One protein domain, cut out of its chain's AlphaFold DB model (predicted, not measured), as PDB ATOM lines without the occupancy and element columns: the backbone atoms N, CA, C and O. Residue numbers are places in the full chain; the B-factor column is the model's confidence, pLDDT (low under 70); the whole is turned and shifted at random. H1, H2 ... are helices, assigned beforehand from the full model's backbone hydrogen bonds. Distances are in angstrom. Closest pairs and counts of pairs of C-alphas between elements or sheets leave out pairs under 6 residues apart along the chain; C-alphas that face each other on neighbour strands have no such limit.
ATOM      1  N   ARG A 356      -4.915  42.862 -70.415       54.94
ATOM      2  CA  ARG A 356      -5.636  44.135 -70.565       54.94
ATOM      3  C   ARG A 356      -7.100  44.076 -70.141       54.94
ATOM      4  O   ARG A 356      -7.621  45.047 -69.606       54.94
ATOM      5  N   ASP A 357      -7.734  42.924 -70.322       56.94
ATOM      6  CA  ASP A 357      -9.151  42.731 -70.039       56.94
ATOM      7  C   ASP A 357      -9.407  42.506 -68.549       56.94
ATOM      8  O   ASP A 357     -10.552  42.418 -68.127       56.94
ATOM      9  N   ILE A 358      -8.365  42.396 -67.717       62.47
ATOM     10  CA  ILE A 358      -8.528  42.256 -66.271       62.47
ATOM     11  C   ILE A 358      -8.961  43.622 -65.715       62.47
ATOM     12  O   ILE A 358      -8.148  44.550 -65.690       62.47
ATOM     13  N   PRO A 359     -10.212  43.773 -65.238       56.72
ATOM     14  CA  PRO A 359     -10.761  45.086 -64.932       56.72
ATOM     15  C   PRO A 359      -9.995  45.771 -63.794       56.72
ATOM     16  O   PRO A 359      -9.852  45.222 -62.694       56.72
ATOM     17  N   PHE A 360      -9.536  46.999 -64.053       55.69
ATOM     18  CA  PHE A 360      -9.076  47.933 -63.032       55.69
ATOM     19  C   PHE A 360     -10.205  48.910 -62.712       55.69
ATOM     20  O   PHE A 360     -10.593  49.719 -63.548       55.69
ATOM     21  N   ASP A 361     -10.727  48.832 -61.493       55.03
ATOM     22  CA  ASP A 361     -11.762  49.741 -61.013       55.03
ATOM     23  C   ASP A 361     -11.387  50.263 -59.633       55.03
ATOM     24  O   ASP A 361     -11.052  49.484 -58.731       55.03
ATOM     25  N   VAL A 362     -11.545  51.573 -59.462       59.75
ATOM     26  CA  VAL A 362     -11.587  52.217 -58.151       59.75
ATOM     27  C   VAL A 362     -12.814  51.671 -57.420       59.75
ATOM     28  O   VAL A 362     -13.949  51.871 -57.843       59.75
ATOM     29  N   ASN A 363     -12.598  50.904 -56.354       65.69
ATOM     30  CA  ASN A 363     -13.676  50.286 -55.589       65.69
ATOM     31  C   ASN A 363     -13.481  50.569 -54.101       65.69
ATOM     32  O   ASN A 363     -12.749  49.860 -53.409       65.69
ATOM     33  N   ILE A 364     -14.181  51.596 -53.622       72.06
ATOM     34  CA  ILE A 364     -14.104  52.030 -52.230       72.06
ATOM     35  C   ILE A 364     -14.576  50.948 -51.254       72.06
ATOM     36  O   ILE A 364     -14.007  50.824 -50.176       72.06
ATOM     37  N   GLU A 365     -15.548  50.112 -51.631       70.06
ATOM     38  CA  GLU A 365     -16.010  49.013 -50.777       70.06
ATOM     39  C   GLU A 365     -14.924  47.952 -50.591       70.06
ATOM     40  O   GLU A 365     -14.707  47.485 -49.475       70.06
ATOM     41  N   LYS A 366     -14.147  47.637 -51.636       65.69
ATOM     42  CA  LYS A 366     -12.968  46.764 -51.490       65.69
ATOM     43  C   LYS A 366     -11.903  47.391 -50.588       65.69
ATOM     44  O   LYS A 366     -11.343  46.685 -49.752       65.69
ATOM     45  N   CYS A 367     -11.657  48.698 -50.701       74.38
ATOM     46  CA  CYS A 367     -10.746  49.409 -49.797       74.38
ATOM     47  C   CYS A 367     -11.244  49.369 -48.343       74.38
ATOM     48  O   CYS A 367     -10.462  49.084 -47.439       74.38
ATOM     49  N   LYS A 368     -12.549  49.565 -48.111       75.06
ATOM     50  CA  LYS A 368     -13.174  49.451 -46.784       75.06
ATOM     51  C   LYS A 368     -13.046  48.042 -46.216       75.06
ATOM     52  O   LYS A 368     -12.713  47.905 -45.044       75.06
ATOM     53  N   ILE A 369     -13.301  47.004 -47.016       69.50
ATOM     54  CA  ILE A 369     -13.144  45.607 -46.589       69.50
ATOM     55  C   ILE A 369     -11.689  45.343 -46.202       69.50
ATOM     56  O   ILE A 369     -11.445  44.846 -45.109       69.50
ATOM     57  N   ALA A 370     -10.727  45.741 -47.039       72.81
ATOM     58  CA  ALA A 370      -9.307  45.570 -46.746       72.81
ATOM     59  C   ALA A 370      -8.886  46.299 -45.460       72.81
ATOM     60  O   ALA A 370      -8.206  45.708 -44.623       72.81
ATOM     61  N   LEU A 371      -9.342  47.541 -45.258       84.06
ATOM     62  CA  LEU A 371      -9.081  48.299 -44.034       84.06
ATOM     63  C   LEU A 371      -9.707  47.623 -42.808       84.06
ATOM     64  O   LEU A 371      -9.033  47.450 -41.799       84.06
ATOM     65  N   LYS A 372     -10.968  47.181 -42.897       77.31
ATOM     66  CA  LYS A 372     -11.641  46.437 -41.817       77.31
ATOM     67  C   LYS A 372     -10.902  45.143 -41.486       77.31
ATOM     68  O   LYS A 372     -10.710  44.848 -40.311       77.31
ATOM     69  N   SER A 373     -10.460  44.394 -42.495       70.38
ATOM     70  CA  SER A 373      -9.663  43.179 -42.310       70.38
ATOM     71  C   SER A 373      -8.309  43.472 -41.668       70.38
ATOM     72  O   SER A 373      -7.903  42.734 -40.777       70.38
ATOM     73  N   PHE A 374      -7.632  44.552 -42.070       83.94
ATOM     74  CA  PHE A 374      -6.381  44.988 -41.449       83.94
ATOM     75  C   PHE A 374      -6.584  45.349 -39.976       83.94
ATOM     76  O   PHE A 374      -5.944  44.755 -39.112       83.94
ATOM     77  N   VAL A 375      -7.530  46.245 -39.676       83.31
ATOM     78  CA  VAL A 375      -7.849  46.665 -38.301       83.31
ATOM     79  C   VAL A 375      -8.241  45.458 -37.451       83.31
ATOM     80  O   VAL A 375      -7.702  45.271 -36.362       83.31
ATOM     81  N   SER A 376      -9.120  44.594 -37.964       71.50
ATOM     82  CA  SER A 376      -9.502  43.358 -37.281       71.50
ATOM     83  C   SER A 376      -8.289  42.480 -37.003       71.50
ATOM     84  O   SER A 376      -8.151  41.991 -35.888       71.50
ATOM     85  N   SER A 377      -7.393  42.300 -37.975       71.81
ATOM     86  CA  SER A 377      -6.191  41.496 -37.778       71.81
ATOM     87  C   SER A 377      -5.281  42.088 -36.704       71.81
ATOM     88  O   SER A 377      -4.759  41.328 -35.895       71.81
ATOM     89  N   VAL A 378      -5.102  43.411 -36.663       83.06
ATOM     90  CA  VAL A 378      -4.279  44.067 -35.639       83.06
ATOM     91  C   VAL A 378      -4.832  43.795 -34.241       83.06
ATOM     92  O   VAL A 378      -4.109  43.294 -33.382       83.06
ATOM     93  N   TYR A 379      -6.125  44.040 -34.019       79.94
ATOM     94  CA  TYR A 379      -6.734  43.833 -32.703       79.94
ATOM     95  C   TYR A 379      -6.828  42.357 -32.307       79.94
ATOM     96  O   TYR A 379      -6.621  42.037 -31.140       79.94
ATOM     97  N   CYS A 380      -7.076  41.448 -33.252       67.75
ATOM     98  CA  CYS A 380      -7.084  40.011 -32.970       67.75
ATOM     99  C   CYS A 380      -5.698  39.456 -32.611       67.75
ATOM    100  O   CYS A 380      -5.627  38.437 -31.930       67.75
ATOM    101  N   ASN A 381      -4.619  40.090 -33.079       71.06
ATOM    102  CA  ASN A 381      -3.252  39.616 -32.857       71.06
ATOM    103  C   ASN A 381      -2.579  40.274 -31.649       71.06
ATOM    104  O   ASN A 381      -1.839  39.607 -30.937       71.06
ATOM    105  N   LEU A 382      -2.817  41.568 -31.427       81.25
ATOM    106  CA  LEU A 382      -2.181  42.320 -30.343       81.25
ATOM    107  C   LEU A 382      -3.059  42.403 -29.089       81.25
ATOM    108  O   LEU A 382      -2.537  42.421 -27.982       81.25
ATOM    109  N   GLY A 383      -4.389  42.397 -29.230       80.44
ATOM    110  CA  GLY A 383      -5.310  42.209 -28.104       80.44
ATOM    111  C   GLY A 383      -5.422  43.371 -27.109       80.44
ATOM    112  O   GLY A 383      -6.043  43.192 -26.065       80.44
ATOM    113  N   TYR A 384      -4.869  44.554 -27.401       86.12
ATOM    114  CA  TYR A 384      -4.927  45.711 -26.499       86.12
ATOM    115  C   TYR A 384      -5.402  47.003 -27.183       86.12
ATOM    116  O   TYR A 384      -5.407  47.154 -28.409       86.12
ATOM    117  N   ARG A 385      -5.839  47.967 -26.363       83.62
ATOM    118  CA  ARG A 385      -6.317  49.280 -26.814       83.62
ATOM    119  C   ARG A 385      -5.144  50.135 -27.295       83.62
ATOM    120  O   ARG A 385      -4.234  50.401 -26.528       83.62
ATOM    121  N   GLY A 386      -5.215  50.618 -28.534       89.31
ATOM    122  CA  GLY A 386      -4.157  51.437 -29.145       89.31
ATOM    123  C   GLY A 386      -3.270  50.673 -30.129       89.31
ATOM    124  O   GLY A 386      -2.596  51.313 -30.926       89.31
ATOM    125  N   ALA A 387      -3.376  49.340 -30.180       87.44
ATOM    126  CA  ALA A 387      -2.595  48.460 -31.052       87.44
ATOM    127  C   ALA A 387      -2.544  48.887 -32.533       87.44
ATOM    128  O   ALA A 387      -1.522  48.727 -33.191       87.44
ATOM    129  N   PHE A 388      -3.631  49.455 -33.068       90.62
ATOM    130  CA  PHE A 388      -3.641  50.013 -34.423       90.62
ATOM    131  C   PHE A 388      -2.600  51.121 -34.617       90.62
ATOM    132  O   PHE A 388      -1.890  51.117 -35.619       90.62
ATOM    133  N   PHE A 389      -2.513  52.057 -33.671       93.44
ATOM    134  CA  PHE A 389      -1.589  53.185 -33.759       93.44
ATOM    135  C   PHE A 389      -0.139  52.732 -33.626       93.44
ATOM    136  O   PHE A 389       0.710  53.258 -34.335       93.44
ATOM    137  N   ASP A 390       0.128  51.724 -32.796       91.50
ATOM    138  CA  ASP A 390       1.473  51.167 -32.655       91.50
ATOM    139  C   ASP A 390       1.924  50.485 -33.948       91.50
ATOM    140  O   ASP A 390       2.998  50.786 -34.457       91.50
ATOM    141  N   VAL A 391       1.069  49.653 -34.556       90.81
ATOM    142  CA  VAL A 391       1.379  49.031 -35.855       90.81
ATOM    143  C   VAL A 391       1.559  50.087 -36.942       90.81
ATOM    144  O   VAL A 391       2.478  49.981 -37.748       90.81
ATOM    145  N   LEU A 392       0.705  51.114 -36.978       91.94
ATOM    146  CA  LEU A 392       0.857  52.207 -37.935       91.94
ATOM    147  C   LEU A 392       2.190  52.939 -37.736       91.94
ATOM    148  O   LEU A 392       2.857  53.249 -38.717       91.94
ATOM    149  N   LYS A 393       2.593  53.189 -36.487       93.19
ATOM    150  CA  LYS A 393       3.860  53.843 -36.157       93.19
ATOM    151  C   LYS A 393       5.064  53.008 -36.589       93.19
ATOM    152  O   LYS A 393       5.974  53.563 -37.191       93.19
ATOM    153  N   GLU A 394       5.047  51.700 -36.345       91.88
ATOM    154  CA  GLU A 394       6.107  50.792 -36.803       91.88
ATOM    155  C   GLU A 394       6.202  50.765 -38.333       91.88
ATOM    156  O   GLU A 394       7.285  50.925 -38.879       91.88
ATOM    157  N   VAL A 395       5.068  50.698 -39.043       90.62
ATOM    158  CA  VAL A 395       5.058  50.781 -40.515       90.62
ATOM    159  C   VAL A 395       5.629  52.112 -41.010       90.62
ATOM    160  O   VAL A 395       6.361  52.139 -41.996       90.62
ATOM    161  N   LEU A 396       5.310  53.227 -40.348       92.44
ATOM    162  CA  LEU A 396       5.880  54.531 -40.696       92.44
ATOM    163  C   LEU A 396       7.389  54.593 -40.414       92.44
ATOM    164  O   LEU A 396       8.108  55.218 -41.187       92.44
ATOM    165  N   ASN A 397       7.873  53.944 -39.351       90.56
ATOM    166  CA  ASN A 397       9.305  53.837 -39.066       90.56
ATOM    167  C   ASN A 397      10.029  52.986 -40.118       90.56
ATOM    168  O   ASN A 397      11.086  53.394 -40.589       90.56
ATOM    169  N   ASP A 398       9.446  51.852 -40.515       87.75
ATOM    170  CA  ASP A 398       9.985  50.989 -41.572       87.75
ATOM    171  C   ASP A 398      10.119  51.758 -42.888       87.75
ATOM    172  O   ASP A 398      11.186  51.775 -43.490       87.75
ATOM    173  N   LEU A 399       9.062  52.462 -43.301       87.75
ATOM    174  CA  LEU A 399       9.091  53.266 -44.525       87.75
ATOM    175  C   LEU A 399      10.090  54.419 -44.436       87.75
ATOM    176  O   LEU A 399      10.754  54.724 -45.421       87.75
ATOM    177  N   LYS A 400      10.247  55.026 -43.256       88.38
ATOM    178  CA  LYS A 400      11.249  56.070 -43.035       88.38
ATOM    179  C   LYS A 400      12.678  55.542 -43.182       88.38
ATOM    180  O   LYS A 400      13.531  56.294 -43.635       88.38
ATOM    181  N   ASN A 401      12.944  54.281 -42.829       85.62
ATOM    182  CA  ASN A 401      14.249  53.654 -43.081       85.62
ATOM    183  C   ASN A 401      14.530  53.485 -44.583       85.62
ATOM    184  O   ASN A 401      15.693  53.445 -44.975       85.62
ATOM    185  N   ASP A 402      13.476  53.418 -45.396       80.69
ATOM    186  CA  ASP A 402      13.543  53.375 -46.858       80.69
ATOM    187  C   ASP A 402      13.376  54.777 -47.499       80.69
ATOM    188  O   ASP A 402      13.088  54.873 -48.692       80.69
ATOM    189  N   ASP A 403      13.509  55.864 -46.721       85.19
ATOM    190  CA  ASP A 403      13.279  57.262 -47.132       85.19
ATOM    191  C   ASP A 403      11.922  57.503 -47.828       85.19
ATOM    192  O   ASP A 403      11.795  58.338 -48.722       85.19
ATOM    193  N   MET A 404      10.878  56.773 -47.430       86.81
ATOM    194  CA  MET A 404       9.550  56.850 -48.040       86.81
ATOM    195  C   MET A 404       8.467  57.241 -47.037       86.81
ATOM    196  O   MET A 404       8.462  56.841 -45.872       86.81
ATOM    197  N   THR A 405       7.465  57.975 -47.516       90.62
ATOM    198  CA  THR A 405       6.190  58.118 -46.813       90.62
ATOM    199  C   THR A 405       5.213  57.002 -47.198       90.62
ATOM    200  O   THR A 405       5.383  56.261 -48.171       90.62
ATOM    201  N   LEU A 406       4.111  56.893 -46.449       88.25
ATOM    202  CA  LEU A 406       3.016  55.980 -46.794       88.25
ATOM    203  C   LEU A 406       2.377  56.327 -48.153       88.25
ATOM    204  O   LEU A 406       1.897  55.435 -48.859       88.25
ATOM    205  N   HIS A 407       2.369  57.614 -48.513       89.44
ATOM    206  CA  HIS A 407       1.870  58.086 -49.800       89.44
ATOM    207  C   HIS A 407       2.790  57.633 -50.941       89.44
ATOM    208  O   HIS A 407       2.315  57.010 -51.893       89.44
ATOM    209  N   ASP A 408       4.099  57.828 -50.777       90.31
ATOM    210  CA  ASP A 408       5.137  57.438 -51.741       90.31
ATOM    211  C   ASP A 408       5.106  55.942 -52.024       90.31
ATOM    212  O   ASP A 408       5.079  55.508 -53.179       90.31
ATOM    213  N   TYR A 409       4.987  55.137 -50.968       90.00
ATOM    214  CA  TYR A 409       4.820  53.696 -51.099       90.00
ATOM    215  C   TYR A 409       3.570  53.337 -51.920       90.00
ATOM    216  O   TYR A 409       3.608  52.455 -52.786       90.00
ATOM    217  N   GLY A 410       2.451  54.021 -51.667       88.38
ATOM    218  CA  GLY A 410       1.200  53.842 -52.405       88.38
ATOM    219  C   GLY A 410       1.346  54.160 -53.894       88.38
ATOM    220  O   GLY A 410       0.956  53.345 -54.741       88.38
ATOM    221  N   LEU A 411       1.961  55.300 -54.214       89.25
ATOM    222  CA  LEU A 411       2.282  55.703 -55.581       89.25
ATOM    223  C   LEU A 411       3.210  54.688 -56.252       89.25
ATOM    224  O   LEU A 411       2.914  54.224 -57.352       89.25
ATOM    225  N   LEU A 412       4.271  54.238 -55.583       88.88
ATOM    226  CA  LEU A 412       5.198  53.248 -56.128       88.88
ATOM    227  C   LEU A 412       4.482  51.942 -56.523       88.88
ATOM    228  O   LEU A 412       4.749  51.372 -57.589       88.88
ATOM    229  N   LYS A 413       3.513  51.475 -55.719       87.44
ATOM    230  CA  LYS A 413       2.676  50.316 -56.085       87.44
ATOM    231  C   LYS A 413       1.777  50.595 -57.285       87.44
ATOM    232  O   LYS A 413       1.600  49.699 -58.115       87.44
ATOM    233  N   LEU A 414       1.230  51.803 -57.400       85.19
ATOM    234  CA  LEU A 414       0.448  52.213 -58.565       85.19
ATOM    235  C   LEU A 414       1.318  52.258 -59.833       85.19
ATOM    236  O   LEU A 414       0.926  51.673 -60.843       85.19
ATOM    237  N   ALA A 415       2.516  52.846 -59.766       84.38
ATOM    238  CA  ALA A 415       3.475  52.902 -60.871       84.38
ATOM    239  C   ALA A 415       3.922  51.507 -61.323       84.38
ATOM    240  O   ALA A 415       3.886  51.204 -62.516       84.38
ATOM    241  N   SER A 416       4.277  50.625 -60.383       81.75
ATOM    242  CA  SER A 416       4.629  49.231 -60.686       81.75
ATOM    243  C   SER A 416       3.488  48.514 -61.404       81.75
ATOM    244  O   SER A 416       3.711  47.866 -62.426       81.75
ATOM    245  N   ARG A 417       2.254  48.676 -60.917       75.56
ATOM    246  CA  ARG A 417       1.076  48.054 -61.524       75.56
ATOM    247  C   ARG A 417       0.775  48.613 -62.915       75.56
ATOM    248  O   ARG A 417       0.405  47.834 -63.792       75.56
ATOM    249  N   PHE A 418       0.946  49.920 -63.121       77.88
ATOM    250  CA  PHE A 418       0.815  50.561 -64.430       77.88
ATOM    251  C   PHE A 418       1.870  50.025 -65.403       77.88
ATOM    252  O   PHE A 418       1.513  49.443 -66.422       77.88
ATOM    253  N   ALA A 419       3.156  50.083 -65.050       76.06
ATOM    254  CA  ALA A 419       4.249  49.600 -65.896       76.06
ATOM    255  C   ALA A 419       4.134  48.103 -66.247       76.06
ATOM    256  O   ALA A 419       4.456  47.698 -67.366       76.06
ATOM    257  N   ASP A 420       3.676  47.268 -65.310       71.50
ATOM    258  CA  ASP A 420       3.450  45.840 -65.553       71.50
ATOM    259  C   ASP A 420       2.257  45.572 -66.467       71.50
ATOM    260  O   ASP A 420       2.246  44.555 -67.173       71.50
ATOM    261  N   ASN A 421       1.247  46.441 -66.440       66.62
ATOM    262  CA  ASN A 421       0.144  46.389 -67.388       66.62
ATOM    263  C   ASN A 421       0.667  46.773 -68.781       66.62
ATOM    264  O   ASN A 421       0.608  45.955 -69.698       66.62
ATOM    265  N   GLU A 422       1.292  47.949 -68.885       65.12
ATOM    266  CA  GLU A 422       1.688  48.613 -70.135       65.12
ATOM    267  C   GLU A 422       2.760  47.887 -70.957       65.12
ATOM    268  O   GLU A 422       2.766  47.970 -72.180       65.12
ATOM    269  N   LYS A 423       3.621  47.081 -70.323       64.19
ATOM    270  CA  LYS A 423       4.649  46.285 -71.023       64.19
ATOM    271  C   LYS A 423       4.087  45.312 -72.088       64.19
ATOM    272  O   LYS A 423       4.868  44.746 -72.843       64.19
ATOM    273  N   ASN A 424       2.775  45.070 -72.128       54.28
ATOM    274  CA  ASN A 424       2.149  44.048 -72.980       54.28
ATOM    275  C   ASN A 424       1.287  44.614 -74.128       54.28
ATOM    276  O   ASN A 424       0.484  43.856 -74.666       54.28
ATOM    277  N   TYR A 425       1.412  45.900 -74.480       53.84
ATOM    278  CA  TYR A 425       0.617  46.535 -75.545       53.84
ATOM    279  C   TYR A 425       1.483  46.969 -76.738       53.84
ATOM    280  O   TYR A 425       2.592  47.470 -76.550       53.84
ATOM    281  N   GLU A 426       0.946  46.831 -77.953       52.38
ATOM    282  CA  GLU A 426       1.353  47.633 -79.114       52.38
ATOM    283  C   GLU A 426       0.612  48.981 -79.079       52.38
ATOM    284  O   GLU A 426      -0.497  49.071 -78.549       52.38
ATOM    285  N   ILE A 427       1.232  50.038 -79.615       51.88
ATOM    286  CA  ILE A 427       0.815  51.443 -79.436       51.88
ATOM    287  C   ILE A 427      -0.616  51.730 -79.964       51.88
ATOM    288  O   ILE A 427      -1.226  52.733 -79.602       51.88
ATOM    289  N   SER A 428      -1.190  50.839 -80.778       40.72
ATOM    290  CA  SER A 428      -2.404  51.073 -81.568       40.72
ATOM    291  C   SER A 428      -3.730  50.526 -81.006       40.72
ATOM    292  O   SER A 428      -4.756  50.740 -81.643       40.72
ATOM    293  N   GLU A 429      -3.779  49.855 -79.847       49.19
ATOM    294  CA  GLU A 429      -5.029  49.239 -79.335       49.19
ATOM    295  C   GLU A 429      -5.355  49.567 -77.863       49.19
ATOM    296  O   GLU A 429      -5.478  48.679 -77.006       49.19
ATOM    297  N   PHE A 430      -5.515  50.852 -77.539       51.34
ATOM    298  CA  PHE A 430      -5.775  51.290 -76.163       51.34
ATOM    299  C   PHE A 430      -7.254  51.566 -75.865       51.34
ATOM    300  O   PHE A 430      -7.726  52.694 -75.953       51.34
ATOM    301  N   GLU A 431      -7.951  50.547 -75.361       43.38
ATOM    302  CA  GLU A 431      -9.189  50.701 -74.586       43.38
ATOM    303  C   GLU A 431      -8.954  50.277 -73.125       43.38
ATOM    304  O   GLU A 431      -9.289  49.170 -72.706       43.38
ATOM    305  N   ASN A 432      -8.342  51.150 -72.314       51.59
ATOM    306  CA  ASN A 432      -8.383  51.024 -70.849       51.59
ATOM    307  C   ASN A 432      -8.236  52.388 -70.149       51.59
ATOM    308  O   ASN A 432      -7.342  52.618 -69.334       51.59
ATOM    309  N   LEU A 433      -9.152  53.307 -70.475       55.44
ATOM    310  CA  LEU A 433      -9.191  54.695 -69.988       55.44
ATOM    311  C   LEU A 433      -9.107  54.834 -68.452       55.44
ATOM    312  O   LEU A 433      -8.600  55.827 -67.953       55.44
ATOM    313  N   LYS A 434      -9.546  53.852 -67.652       59.59
ATOM    314  CA  LYS A 434      -9.657  54.021 -66.188       59.59
ATOM    315  C   LYS A 434      -8.327  54.005 -65.426       59.59
ATOM    316  O   LYS A 434      -8.127  54.859 -64.566       59.59
ATOM    317  N   LEU A 435      -7.434  53.043 -65.685       68.50
ATOM    318  CA  LEU A 435      -6.131  53.000 -64.994       68.50
ATOM    319  C   LEU A 435      -5.234  54.147 -65.464       68.50
ATOM    320  O   LEU A 435      -4.520  54.721 -64.649       68.50
ATOM    321  N   GLN A 436      -5.320  54.497 -66.750       71.25
ATOM    322  CA  GLN A 436      -4.651  55.671 -67.287       71.25
ATOM    323  C   GLN A 436      -5.146  56.942 -66.598       71.25
ATOM    324  O   GLN A 436      -4.315  57.657 -66.063       71.25
ATOM    325  N   ASN A 437      -6.459  57.170 -66.491       72.50
ATOM    326  CA  ASN A 437      -6.993  58.341 -65.787       72.50
ATOM    327  C   ASN A 437      -6.524  58.402 -64.325       72.50
ATOM    328  O   ASN A 437      -6.180  59.466 -63.823       72.50
ATOM    329  N   VAL A 438      -6.472  57.261 -63.624       75.94
ATOM    330  CA  VAL A 438      -5.933  57.218 -62.256       75.94
ATOM    331  C   VAL A 438      -4.441  57.554 -62.234       75.94
ATOM    332  O   VAL A 438      -4.015  58.305 -61.364       75.94
ATOM    333  N   PHE A 439      -3.647  57.042 -63.175       82.06
ATOM    334  CA  PHE A 439      -2.228  57.385 -63.284       82.06
ATOM    335  C   PHE A 439      -2.029  58.873 -63.628       82.06
ATOM    336  O   PHE A 439      -1.233  59.546 -62.980       82.06
ATOM    337  N   GLU A 440      -2.805  59.403 -64.575       81.81
ATOM    338  CA  GLU A 440      -2.806  60.805 -65.004       81.81
ATOM    339  C   GLU A 440      -3.129  61.765 -63.863       81.81
ATOM    340  O   GLU A 440      -2.415  62.747 -63.660       81.81
ATOM    341  N   ASN A 441      -4.142  61.434 -63.061       84.94
ATOM    342  CA  ASN A 441      -4.529  62.223 -61.894       84.94
ATOM    343  C   ASN A 441      -3.418  62.333 -60.836       84.94
ATOM    344  O   ASN A 441      -3.470  63.247 -60.022       84.94
ATOM    345  N   ASN A 442      -2.424  61.436 -60.853       86.75
ATOM    346  CA  ASN A 442      -1.288  61.429 -59.924       86.75
ATOM    347  C   ASN A 442       0.051  61.742 -60.634       86.75
ATOM    348  O   ASN A 442       1.116  61.517 -60.069       86.75
ATOM    349  N   LEU A 443       0.043  62.247 -61.880       86.88
ATOM    350  CA  LEU A 443       1.277  62.498 -62.651       86.88
ATOM    351  C   LEU A 443       2.246  63.443 -61.948       86.88
ATOM    352  O   LEU A 443       3.450  63.202 -61.966       86.88
ATOM    353  N   LYS A 444       1.727  64.521 -61.350       86.88
ATOM    354  CA  LYS A 444       2.549  65.483 -60.606       86.88
ATOM    355  C   LYS A 444       3.246  64.800 -59.435       86.88
ATOM    356  O   LYS A 444       4.455  64.942 -59.292       86.88
ATOM    357  N   ASP A 445       2.502  63.991 -58.691       89.69
ATOM    358  CA  ASP A 445       3.024  63.268 -57.537       89.69
ATOM    359  C   ASP A 445       4.060  62.217 -57.959       89.69
ATOM    360  O   ASP A 445       5.034  62.002 -57.254       89.69
ATOM    361  N   PHE A 446       3.935  61.621 -59.152       90.88
ATOM    362  CA  PHE A 446       4.970  60.735 -59.696       90.88
ATOM    363  C   PHE A 446       6.272  61.443 -60.067       90.88
ATOM    364  O   PHE A 446       7.335  60.837 -59.937       90.88
ATOM    365  N   PHE A 447       6.211  62.682 -60.560       86.62
ATOM    366  CA  PHE A 447       7.424  63.460 -60.816       86.62
ATOM    367  C   PHE A 447       8.115  63.838 -59.506       86.62
ATOM    368  O   PHE A 447       9.315  63.623 -59.396       86.62
ATOM    369  N   ILE A 448       7.347  64.289 -58.509       86.88
ATOM    370  CA  ILE A 448       7.855  64.589 -57.161       86.88
ATOM    371  C   ILE A 448       8.488  63.334 -56.543       86.88
ATOM    372  O   ILE A 448       9.657  63.342 -56.171       86.88
ATOM    373  N   LEU A 449       7.767  62.208 -56.564       88.75
ATOM    374  CA  LEU A 449       8.258  60.926 -56.061       88.75
ATOM    375  C   LEU A 449       9.571  60.494 -56.726       88.75
ATOM    376  O   LEU A 449      10.432  59.897 -56.085       88.75
ATOM    377  N   LEU A 450       9.733  60.740 -58.028       87.19
ATOM    378  CA  LEU A 450      10.945  60.344 -58.737       87.19
ATOM    379  C   LEU A 450      12.189  61.096 -58.240       87.19
ATOM    380  O   LEU A 450      13.285  60.517 -58.222       87.19
ATOM    381  N   ASP A 451      12.008  62.361 -57.875       83.31
ATOM    382  CA  ASP A 451      13.063  63.220 -57.349       83.31
ATOM    383  C   ASP A 451      13.395  62.842 -55.898       83.31
ATOM    384  O   ASP A 451      14.577  62.704 -55.570       83.31
ATOM    385  N   ASP A 452      12.366  62.556 -55.094       83.38
ATOM    386  CA  ASP A 452      12.472  62.288 -53.654       83.38
ATOM    387  C   ASP A 452      13.000  60.887 -53.310       83.38
ATOM    388  O   ASP A 452      13.673  60.716 -52.295       83.38
ATOM    389  N   LEU A 453      12.742  59.873 -54.146       83.44
ATOM    390  CA  LEU A 453      13.246  58.519 -53.895       83.44
ATOM    391  C   LEU A 453      14.782  58.518 -53.785       83.44
ATOM    392  O   LEU A 453      15.473  59.182 -54.556       83.44
ATOM    393  N   SER A 454      15.355  57.719 -52.887       77.12
ATOM    394  CA  SER A 454      16.812  57.519 -52.805       77.12
ATOM    395  C   SER A 454      17.261  56.244 -53.539       77.12
ATOM    396  O   SER A 454      18.300  56.244 -54.206       77.12
ATOM    397  N   ASP A 455      16.439  55.184 -53.536       81.00
ATOM    398  CA  ASP A 455      16.741  53.907 -54.199       81.00
ATOM    399  C   ASP A 455      16.573  53.969 -55.735       81.00
ATOM    400  O   ASP A 455      15.495  54.201 -56.294       81.00
ATOM    401  N   ASN A 456      17.658  53.659 -56.450       82.25
ATOM    402  CA  ASN A 456      17.691  53.550 -57.909       82.25
ATOM    403  C   ASN A 456      16.718  52.507 -58.478       82.25
ATOM    404  O   ASN A 456      16.221  52.668 -59.598       82.25
ATOM    405  N   LYS A 457      16.448  51.422 -57.750       83.56
ATOM    406  CA  LYS A 457      15.510  50.381 -58.173       83.56
ATOM    407  C   LYS A 457      14.088  50.926 -58.240       83.56
ATOM    408  O   LYS A 457      13.405  50.698 -59.241       83.56
ATOM    409  N   ASP A 458      13.676  51.678 -57.231       85.81
ATOM    410  CA  ASP A 458      12.337  52.254 -57.161       85.81
ATOM    411  C   ASP A 458      12.190  53.427 -58.134       85.81
ATOM    412  O   ASP A 458      11.204  53.486 -58.879       85.81
ATOM    413  N   LYS A 459      13.239  54.254 -58.298       86.69
ATOM    414  CA  LYS A 459      13.305  55.245 -59.390       86.69
ATOM    415  C   LYS A 459      13.090  54.617 -60.759       86.69
ATOM    416  O   LYS A 459      12.379  55.174 -61.595       86.69
ATOM    417  N   ASN A 460      13.688  53.454 -61.017       86.38
ATOM    418  CA  ASN A 460      13.539  52.766 -62.297       86.38
ATOM    419  C   ASN A 460      12.099  52.300 -62.550       86.38
ATOM    420  O   ASN A 460      11.658  52.310 -63.700       86.38
ATOM    421  N   ILE A 461      11.349  51.931 -61.508       86.31
ATOM    422  CA  ILE A 461       9.929  51.577 -61.631       86.31
ATOM    423  C   ILE A 461       9.122  52.800 -62.078       86.31
ATOM    424  O   ILE A 461       8.377  52.716 -63.059       86.31
ATOM    425  N   VAL A 462       9.309  53.937 -61.405       87.81
ATOM    426  CA  VAL A 462       8.597  55.188 -61.711       87.81
ATOM    427  C   VAL A 462       8.984  55.715 -63.098       87.81
ATOM    428  O   VAL A 462       8.106  55.986 -63.916       87.81
ATOM    429  N   LYS A 463      10.283  55.746 -63.437       87.75
ATOM    430  CA  LYS A 463      10.775  56.115 -64.781       87.75
ATOM    431  C   LYS A 463      10.162  55.253 -65.873       87.75
ATOM    432  O   LYS A 463       9.756  55.765 -66.910       87.75
ATOM    433  N   LYS A 464      10.080  53.942 -65.651       85.69
ATOM    434  CA  LYS A 464       9.494  53.012 -66.616       85.69
ATOM    435  C   LYS A 464       8.008  53.295 -66.837       85.69
ATOM    436  O   LYS A 464       7.576  53.323 -67.985       85.69
ATOM    437  N   ALA A 465       7.249  53.546 -65.770       84.81
ATOM    438  CA  ALA A 465       5.845  53.940 -65.866       84.81
ATOM    439  C   ALA A 465       5.670  55.266 -66.633       84.81
ATOM    440  O   ALA A 465       4.879  55.332 -67.573       84.81
ATOM    441  N   LEU A 466       6.462  56.291 -66.301       85.94
ATOM    442  CA  LEU A 466       6.441  57.593 -66.979       85.94
ATOM    443  C   LEU A 466       6.863  57.504 -68.452       85.94
ATOM    444  O   LEU A 466       6.280  58.179 -69.294       85.94
ATOM    445  N   ASN A 467       7.838  56.660 -68.793       83.94
ATOM    446  CA  ASN A 467       8.240  56.437 -70.182       83.94
ATOM    447  C   ASN A 467       7.124  55.769 -70.991       83.94
ATOM    448  O   ASN A 467       6.855  56.198 -72.110       83.94
ATOM    449  N   PHE A 468       6.432  54.778 -70.419       75.81
ATOM    450  CA  PHE A 468       5.245  54.203 -71.057       75.81
ATOM    451  C   PHE A 468       4.128  55.227 -71.244       75.81
ATOM    452  O   PHE A 468       3.414  55.153 -72.233       75.81
ATOM    453  N   TYR A 469       3.987  56.185 -70.328       76.75
ATOM    454  CA  TYR A 469       3.054  57.292 -70.498       76.75
ATOM    455  C   TYR A 469       3.489  58.258 -71.617       76.75
ATOM    456  O   TYR A 469       2.669  58.653 -72.439       76.75
ATOM    457  N   LYS A 470       4.782  58.613 -71.689       72.19
ATOM    458  CA  LYS A 470       5.332  59.542 -72.694       72.19
ATOM    459  C   LYS A 470       5.275  59.008 -74.120       72.19
ATOM    460  O   LYS A 470       4.931  59.770 -75.004       72.19
ATOM    461  N   LEU A 471       5.568  57.725 -74.343       59.62
ATOM    462  CA  LEU A 471       5.509  57.092 -75.674       59.62
ATOM    463  C   LEU A 471       4.097  57.094 -76.302       59.62
ATOM    464  O   LEU A 471       3.939  56.647 -77.434       59.62
ATOM    465  N   LYS A 472       3.078  57.545 -75.559       57.47
ATOM    466  CA  LYS A 472       1.667  57.595 -75.961       57.47
ATOM    467  C   LYS A 472       1.158  59.002 -76.302       57.47
ATOM    468  O   LYS A 472       0.016  59.112 -76.740       57.47
TER     469      LYS A 472
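Overview. This is residues 356 to 472 of the 473 residues of an uncharacterized protein of Campylobacter hominis (strain ATCC BAA-381 / LMG 19568 / NCTC 13146 / CH001A) (UniProt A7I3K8). Four helices, H3 to H6, form a cluster with H3 in its middle and H4, H5 and H6 packed around it, while H1 and H2 make a V-shaped arm that reaches away from this cluster and gives the domain much of its length. H1 and H2 meet near their ends at the tip of the V, and H1 is apart from H3 across an open gap. The printed part has 117 residues with six named helices, H1 to H6 in that order, and no named strand; its class is all helix. The whole is loose and elongated, with a radius of gyration of the C-alphas of 17.0 A and spans of 55 by 33 by 20 A.

Along the chain. After residues 356 to 363, H1 takes residues 364 to 382, 26.7 A from first to last C-alpha, beginning at C-alpha 364 (-14.104, 52.030, -52.230). H2, residues 387 to 401, measures 21.3 A, and H3, residues 406 to 422, measures 24.5 A from C-alpha 406 (3.016, 55.980, -46.794). H4 is residues 433 to 441, 12.0 A, and H5 is residues 443 to 452, 14.4 A. H6, residues 456 to 470, measures 20.2 A and ends at C-alpha 470 (5.332, 59.542, -72.694).

Arrangement. H3 is the hub, touching four helices. It touches H6 at a steep tilt of 54 degrees, the same way, with C-alphas of Ala 419 and Ala 465 closest at 4.6 A. H3 and H4 form a helical hairpin, touching through residues 414 to 418 of H3 alone; the closest C-alphas, of Phe 418 and Leu 435, are 7.4 A apart, and the tilt of 38 degrees is only just steep. H5 touches residues 408 to 411 of H3 alone, closest at the C-alphas of Asp 408 and Leu 449, 6.4 A. H5 and H6 are a helical hairpin at a shallow tilt of 26 degrees, with C-alphas of Leu 450 and Lys 459 closest at 5.7 A. H4 and H5 meet only through their link. H2 and H3 only just touch, only at the corner, with 3 pairs of C-alphas within 8 A, the closest being Leu 396 and Leu 406 at 6.9 A. H1 touches H2 about perpendicular, at 77 degrees, closest at the C-alphas of Val 378 and Phe 388, 6.1 A. In all six helices every O i to N i+4 pair is within hydrogen-bond range.

Size, cuts and confidence. The C-alphas farthest apart, of Tyr 384 and Ser 428, are 55.4 A apart. The printed part has no cut; its links are tight except H3 to H4, which is short, and residues 363 to 373 stand free. Mean pLDDT of the printed part is 77.4, with values under 70 at, among others, residues 356 to 363 and 421 to 435.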